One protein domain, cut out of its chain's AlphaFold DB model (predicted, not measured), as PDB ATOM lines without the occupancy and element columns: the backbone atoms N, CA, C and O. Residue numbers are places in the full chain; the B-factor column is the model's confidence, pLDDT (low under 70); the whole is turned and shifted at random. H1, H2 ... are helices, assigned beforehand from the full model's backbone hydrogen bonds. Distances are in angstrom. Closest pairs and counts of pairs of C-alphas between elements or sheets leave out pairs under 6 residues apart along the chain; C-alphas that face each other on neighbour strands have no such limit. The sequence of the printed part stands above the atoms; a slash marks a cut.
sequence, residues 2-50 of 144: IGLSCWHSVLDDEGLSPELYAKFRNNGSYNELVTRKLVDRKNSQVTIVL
ATOM      1  N   ILE A   2     178.404 184.778 197.810       66.81
ATOM      2  CA  ILE A   2     177.118 185.196 198.400       66.81
ATOM      3  C   ILE A   2     176.655 184.262 199.537       66.81
ATOM      4  O   ILE A   2     175.923 184.687 200.422       66.81
ATOM      5  N   GLY A   3     177.161 183.023 199.586       73.62
ATOM      6  CA  GLY A   3     176.689 182.001 200.531       73.62
ATOM      7  C   GLY A   3     176.844 182.348 202.018       73.62
ATOM      8  O   GLY A   3     175.946 182.053 202.793       73.62
ATOM      9  N   LEU A   4     177.935 183.015 202.423       77.56
ATOM     10  CA  LEU A   4     178.134 183.384 203.835       77.56
ATOM     11  C   LEU A   4     177.275 184.585 204.258       77.56
ATOM     12  O   LEU A   4     176.778 184.625 205.374       77.56
ATOM     13  N   SER A   5     177.089 185.559 203.362       76.12
ATOM     14  CA  SER A   5     176.197 186.704 203.594       76.12
ATOM     15  C   SER A   5     174.728 186.285 203.637       76.12
ATOM     16  O   SER A   5     173.963 186.831 204.424       76.12
ATOM     17  N   CYS A   6     174.360 185.263 202.858       82.12
ATOM     18  CA  CYS A   6     173.023 184.680 202.873       82.12
ATOM     19  C   CYS A   6     172.649 184.038 204.206       82.12
ATOM     20  O   CYS A   6     171.466 183.895 204.457       82.12
ATOM     21  N   TRP A   7     173.597 183.706 205.084       83.94
ATOM     22  CA  TRP A   7     173.290 183.062 206.366       83.94
ATOM     23  C   TRP A   7     172.274 183.832 207.225       83.94
ATOM     24  O   TRP A   7     171.449 183.221 207.902       83.94
ATOM     25  N   HIS A   8     172.321 185.165 207.162       80.69
ATOM     26  CA  HIS A   8     171.382 186.050 207.856       80.69
ATOM     27  C   HIS A   8     170.356 186.692 206.917       80.69
ATOM     28  O   HIS A   8     169.312 187.137 207.380       80.69
ATOM     29  N   SER A   9     170.661 186.785 205.617       79.19
ATOM     30  CA  SER A   9     169.835 187.528 204.659       79.19
ATOM     31  C   SER A   9     168.902 186.655 203.821       79.19
ATOM     32  O   SER A   9     167.992 187.195 203.203       79.19
ATOM     33  N   VAL A  10     169.156 185.346 203.721       84.44
ATOM     34  CA  VAL A  10     168.256 184.423 203.023       84.44
ATOM     35  C   VAL A  10     167.166 184.001 203.991       84.44
ATOM     36  O   VAL A  10     167.456 183.564 205.105       84.44
ATOM     37  N   LEU A  11     165.928 184.176 203.556       85.94
ATOM     38  CA  LEU A  11     164.742 183.690 204.234       85.94
ATOM     39  C   LEU A  11     164.165 182.578 203.367       85.94
ATOM     40  O   LEU A  11     164.249 182.644 202.137       85.94
ATOM     41  N   ASP A  12     163.659 181.542 204.010       83.50
ATOM     42  CA  ASP A  12     162.879 180.512 203.344       83.50
ATOM     43  C   ASP A  12     161.421 180.959 203.142       83.50
ATOM     44  O   ASP A  12     161.042 182.090 203.463       83.50
ATOM     45  N   ASP A  13     160.601 180.053 202.609       84.06
ATOM     46  CA  ASP A  13     159.169 180.277 202.397       84.06
ATOM     47  C   ASP A  13     158.406 180.513 203.721       84.06
ATOM     48  O   ASP A  13     157.339 181.124 203.722       84.06
ATOM     49  N   GLU A  14     158.989 180.108 204.856       83.00
ATOM     50  CA  GLU A  14     158.468 180.293 206.216       83.00
ATOM     51  C   GLU A  14     158.995 181.582 206.890       83.00
ATOM     52  O   GLU A  14     158.694 181.859 208.055       83.00
ATOM     53  N   GLY A  15     159.789 182.397 206.184       84.44
ATOM     54  CA  GLY A  15     160.369 183.641 206.700       84.44
ATOM     55  C   GLY A  15     161.495 183.448 207.723       84.44
ATOM     56  O   GLY A  15     161.855 184.386 208.438       84.44
ATOM     57  N   LEU A  16     162.064 182.248 207.816       84.94
ATOM     58  CA  LEU A  16     163.140 181.879 208.723       84.94
ATOM     59  C   LEU A  16     164.496 181.910 208.019       84.94
ATOM     60  O   LEU A  16     164.689 181.398 206.917       84.94
ATOM     61  N   SER A  17     165.483 182.486 208.703       87.88
ATOM     62  CA  SER A  17     166.871 182.429 208.258       87.88
ATOM     63  C   SER A  17     167.557 181.143 208.740       87.88
ATOM     64  O   SER A  17     167.203 180.594 209.793       87.88
ATOM     65  N   PRO A  18     168.607 180.673 208.039       84.12
ATOM     66  CA  PRO A  18     169.454 179.573 208.507       84.12
ATOM     67  C   PRO A  18     169.972 179.765 209.942       84.12
ATOM     68  O   PRO A  18     170.097 178.801 210.700       84.12
ATOM     69  N   GLU A  19     170.222 181.012 210.348       85.88
ATOM     70  CA  GLU A  19     170.596 181.365 211.719       85.88
ATOM     71  C   GLU A  19     169.500 181.023 212.744       85.88
ATOM     72  O   GLU A  19     169.796 180.479 213.816       85.88
ATOM     73  N   LEU A  20     168.237 181.333 212.426       86.00
ATOM     74  CA  LEU A  20     167.094 181.020 213.283       86.00
ATOM     75  C   LEU A  20     166.882 179.511 213.377       86.00
ATOM     76  O   LEU A  20     166.645 179.009 214.472       86.00
ATOM     77  N   TYR A  21     167.083 178.764 212.291       87.31
ATOM     78  CA  TYR A  21     167.069 177.299 212.341       87.31
ATOM     79  C   TYR A  21     168.130 176.723 213.278       87.31
ATOM     80  O   TYR A  21     167.832 175.825 214.070       87.31
ATOM     81  N   ALA A  22     169.355 177.249 213.237       86.75
ATOM     82  CA  ALA A  22     170.405 176.831 214.160       86.75
ATOM     83  C   ALA A  22     170.039 177.148 215.624       86.75
ATOM     84  O   ALA A  22     170.277 176.319 216.508       86.75
ATOM     85  N   LYS A  23     169.396 178.300 215.878       84.88
ATOM     86  CA  LYS A  23     168.872 178.675 217.206       84.88
ATOM     87  C   LYS A  23     167.745 177.752 217.664       84.88
ATOM     88  O   LYS A  23     167.794 177.270 218.792       84.88
ATOM     89  N   PHE A  24     166.780 177.437 216.800       85.31
ATOM     90  CA  PHE A  24     165.677 176.522 217.118       85.31
ATOM     91  C   PHE A  24     166.154 175.116 217.469       85.31
ATOM     92  O   PHE A  24     165.563 174.448 218.312       85.31
ATOM     93  N   ARG A  25     167.250 174.664 216.855       82.69
ATOM     94  CA  ARG A  25     167.881 173.377 217.168       82.69
ATOM     95  C   ARG A  25     168.752 173.411 218.432       82.69
ATOM     96  O   ARG A  25     169.432 172.428 218.694       82.69
ATOM     97  N   ASN A  26     168.751 174.515 219.189       79.56
ATOM     98  CA  ASN A  26     169.607 174.759 220.358       79.56
ATOM     99  C   ASN A  26     171.113 174.577 220.073       79.56
ATOM    100  O   ASN A  26     171.912 174.276 220.956       79.56
ATOM    101  N   ASN A  27     171.519 174.775 218.817       77.25
ATOM    102  CA  ASN A  27     172.877 174.543 218.340       77.25
ATOM    103  C   ASN A  27     173.580 175.885 218.089       77.25
ATOM    104  O   ASN A  27     173.972 176.214 216.968       77.25
ATOM    105  N   GLY A  28     173.742 176.675 219.156       79.56
ATOM    106  CA  GLY A  28     174.326 178.024 219.098       79.56
ATOM    107  C   GLY A  28     175.777 178.070 218.599       79.56
ATOM    108  O   GLY A  28     176.199 179.074 218.026       79.56
ATOM    109  N   SER A  29     176.512 176.961 218.724       83.00
ATOM    110  CA  SER A  29     177.892 176.821 218.246       83.00
ATOM    111  C   SER A  29     178.032 177.040 216.737       83.00
ATOM    112  O   SER A  29     179.025 177.605 216.283       83.00
ATOM    113  N   TYR A  30     177.027 176.667 215.938       82.69
ATOM    114  CA  TYR A  30     177.054 176.887 214.489       82.69
ATOM    115  C   TYR A  30     177.001 178.373 214.131       82.69
ATOM    116  O   TYR A  30     177.738 178.821 213.252       82.69
ATOM    117  N   ASN A  31     176.194 179.156 214.848       85.94
ATOM    118  CA  ASN A  31     176.117 180.601 214.635       85.94
ATOM    119  C   ASN A  31     177.418 181.300 215.043       85.94
ATOM    120  O   ASN A  31     177.863 182.227 214.362       85.94
ATOM    121  N   GLU A  32     178.077 180.817 216.096       85.88
ATOM    122  CA  GLU A  32     179.398 181.303 216.489       85.88
ATOM    123  C   GLU A  32     180.454 181.002 215.411       85.88
ATOM    124  O   GLU A  32     181.236 181.879 215.038       85.88
ATOM    125  N   LEU A  33     180.438 179.792 214.836       86.56
ATOM    126  CA  LEU A  33     181.343 179.406 213.750       86.56
ATOM    127  C   LEU A  33     181.149 180.268 212.502       86.56
ATOM    128  O   LEU A  33     182.133 180.679 211.883       86.56
ATOM    129  N   VAL A  34     179.903 180.549 212.118       85.44
ATOM    130  CA  VAL A  34     179.614 181.393 210.952       85.44
ATOM    131  C   VAL A  34     180.034 182.839 211.205       85.44
ATOM    132  O   VAL A  34     180.684 183.435 210.346       85.44
ATOM    133  N   THR A  35     179.766 183.369 212.400       84.94
ATOM    134  CA  THR A  35     180.221 184.707 212.807       84.94
ATOM    135  C   THR A  35     181.744 184.810 212.741       84.94
ATOM    136  O   THR A  35     182.275 185.739 212.129       84.94
ATOM    137  N   ARG A  36     182.464 183.813 213.272       82.44
ATOM    138  CA  ARG A  36     183.930 183.751 213.213       82.44
ATOM    139  C   ARG A  36     184.434 183.705 211.773       82.44
ATOM    140  O   ARG A  36     185.278 184.511 211.412       82.44
ATOM    141  N   LYS A  37     183.851 182.855 210.919       83.62
ATOM    142  CA  LYS A  37     184.191 182.779 209.485       83.62
ATOM    143  C   LYS A  37     183.943 184.095 208.742       83.62
ATOM    144  O   LYS A  37     184.661 184.404 207.792       83.62
ATOM    145  N   LEU A  38     182.933 184.868 209.146       82.62
ATOM    146  CA  LEU A  38     182.637 186.175 208.561       82.62
ATOM    147  C   LEU A  38     183.703 187.210 208.950       82.62
ATOM    148  O   LEU A  38     184.162 187.955 208.082       82.62
ATOM    149  N   VAL A  39     184.133 187.224 210.215       81.44
ATOM    150  CA  VAL A  39     185.217 188.091 210.714       81.44
ATOM    151  C   VAL A  39     186.562 187.714 210.091       81.44
ATOM    152  O   VAL A  39     187.239 188.571 209.531       81.44
ATOM    153  N   ASP A  40     186.896 186.428 210.092       79.38
ATOM    154  CA  ASP A  40     188.072 185.848 209.438       79.38
ATOM    155  C   ASP A  40     188.162 186.271 207.967       79.38
ATOM    156  O   ASP A  40     189.187 186.773 207.508       79.38
ATOM    157  N   ARG A  41     187.043 186.181 207.233       79.56
ATOM    158  CA  ARG A  41     186.978 186.626 205.838       79.56
ATOM    159  C   ARG A  41     187.207 188.130 205.688       79.56
ATOM    160  O   ARG A  41     187.868 188.526 204.732       79.56
ATOM    161  N   LYS A  42     186.653 188.965 206.575       78.31
ATOM    162  CA  LYS A  42     186.904 190.419 206.554       78.31
ATOM    163  C   LYS A  42     188.382 190.728 206.794       78.31
ATOM    164  O   LYS A  42     188.921 191.622 206.153       78.31
ATOM    165  N   ASN A  43     189.030 189.943 207.647       76.00
ATOM    166  CA  ASN A  43     190.424 190.127 208.036       76.00
ATOM    167  C   ASN A  43     191.417 189.354 207.148       76.00
ATOM    168  O   ASN A  43     192.615 189.413 207.406       76.00
ATOM    169  N   SER A  44     190.940 188.640 206.117       70.69
ATOM    170  CA  SER A  44     191.733 187.723 205.274       70.69
ATOM    171  C   SER A  44     192.571 186.710 206.073       70.69
ATOM    172  O   SER A  44     193.645 186.304 205.640       70.69
ATOM    173  N   GLN A  45     192.082 186.301 207.243       63.59
ATOM    174  CA  GLN A  45     192.728 185.353 208.155       63.59
ATOM    175  C   GLN A  45     191.848 184.108 208.312       63.59
ATOM    176  O   GLN A  45     190.652 184.165 208.052       63.59
ATOM    177  N   VAL A  46     192.423 182.966 208.699       66.25
ATOM    178  CA  VAL A  46     191.671 181.722 208.941       66.25
ATOM    179  C   VAL A  46     191.955 181.247 210.360       66.25
ATOM    180  O   VAL A  46     193.031 180.723 210.640       66.25
ATOM    181  N   THR A  47     190.982 181.404 211.254       62.66
ATOM    182  CA  THR A  47     191.081 180.976 212.649       62.66
ATOM    183  C   THR A  47     190.588 179.533 212.776       62.66
ATOM    184  O   THR A  47     189.398 179.243 212.623       62.66
ATOM    185  N   ILE A  48     191.498 178.604 213.078       64.25
ATOM    186  CA  ILE A  48     191.170 177.198 213.355       64.25
ATOM    187  C   ILE A  48     191.193 176.993 214.870       64.25
ATOM    188  O   ILE A  48     192.246 177.066 215.496       64.25
ATOM    189  N   VAL A  49     190.030 176.721 215.468       62.81
ATOM    190  CA  VAL A  49     189.954 176.346 216.886       62.81
ATOM    191  C   VAL A  49     190.241 174.855 217.003       62.81
ATOM    192  O   VAL A  49     189.404 174.022 216.661       62.81
ATOM    193  N   LEU A  50     191.441 174.525 217.474       61.94
ATOM    194  CA  LEU A  50     191.797 173.170 217.870       61.94
ATOM    195  C   LEU A  50     191.150 172.901 219.232       61.94
ATOM    196  O   LEU A  50     191.624 173.386 220.257       61.94
TER     197      LEU A  50
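Overview. This is residues 2 to 50 of the 144 residues of an uncharacterized protein of Triticum turgidum subsp. durum (UniProt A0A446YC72). The model is a flat, small assembly of helices: H2 and H3 form a helical hairpin that opens like a narrow V, and the very short H1 sits across its open end, packed on the beginning of H2. The loop of residues 10 to 17 makes one end of the longest axis, and the tail of residues 43 to 50, which folds back on the far side of H3, makes the other. The printed part has 49 residues with three named helices, in the order H1, H2, H3, and no named strand; its class is all helix. It is only just loose, close to compact, with a radius of gyration of the C-alphas of 11.9 A and spans of 35 by 24 by 10 A.

Along the chain. The printed part begins at Ile 2, with its C-alpha at (177.118, 185.196, 198.400). H1 covers residues 6 to 9, 4.6 A from first to last C-alpha, and begins at C-alpha 6, at (173.023, 184.680, 202.873). H2 covers residues 18 to 24 and is 9.9 A long between its end C-alphas. H3, the longest helix, covers residues 28 to 42 and is 21.7 A long, ending at C-alpha 42, at (186.904, 190.419, 206.554). Residues 43 to 50 hold no named element.

Arrangement. H1 touches H2, and their closest C-alphas are those of Trp 7 and Pro 18, 5.6 A apart. H1 and H3 are close but not clearly touching; their closest C-alphas, those of Trp 7 and Val 34, are 8.0 A apart. H2 and H3 form a helical hairpin and run opposite ways at a shallow tilt of 27 degrees. They touch, with the C-alphas of Glu 19 and Asn 31 the closest at 6.3 A, and H3 touches H2 with residues 28 to 31 alone. In H2 and H3 every O i to N i+4 pair is within hydrogen-bond range. H1 is too short for such a pair, and its one O i to N i+3 pair is within range.

Size, cuts and confidence. The two C-alphas farthest apart are those of Asp 13 and Leu 50, at 36.8 A, while the first and last printed C-alphas, of Ile 2 and Leu 50, are 27.2 A apart. The printed part has no cut. The link from H1 to H2, with 8 residues between them, is short, and the link from H2 to H3, with 3 residues, is tight. The mean pLDDT of the printed part is 79.7; residue 2 and residues 45 to 50 are under 70.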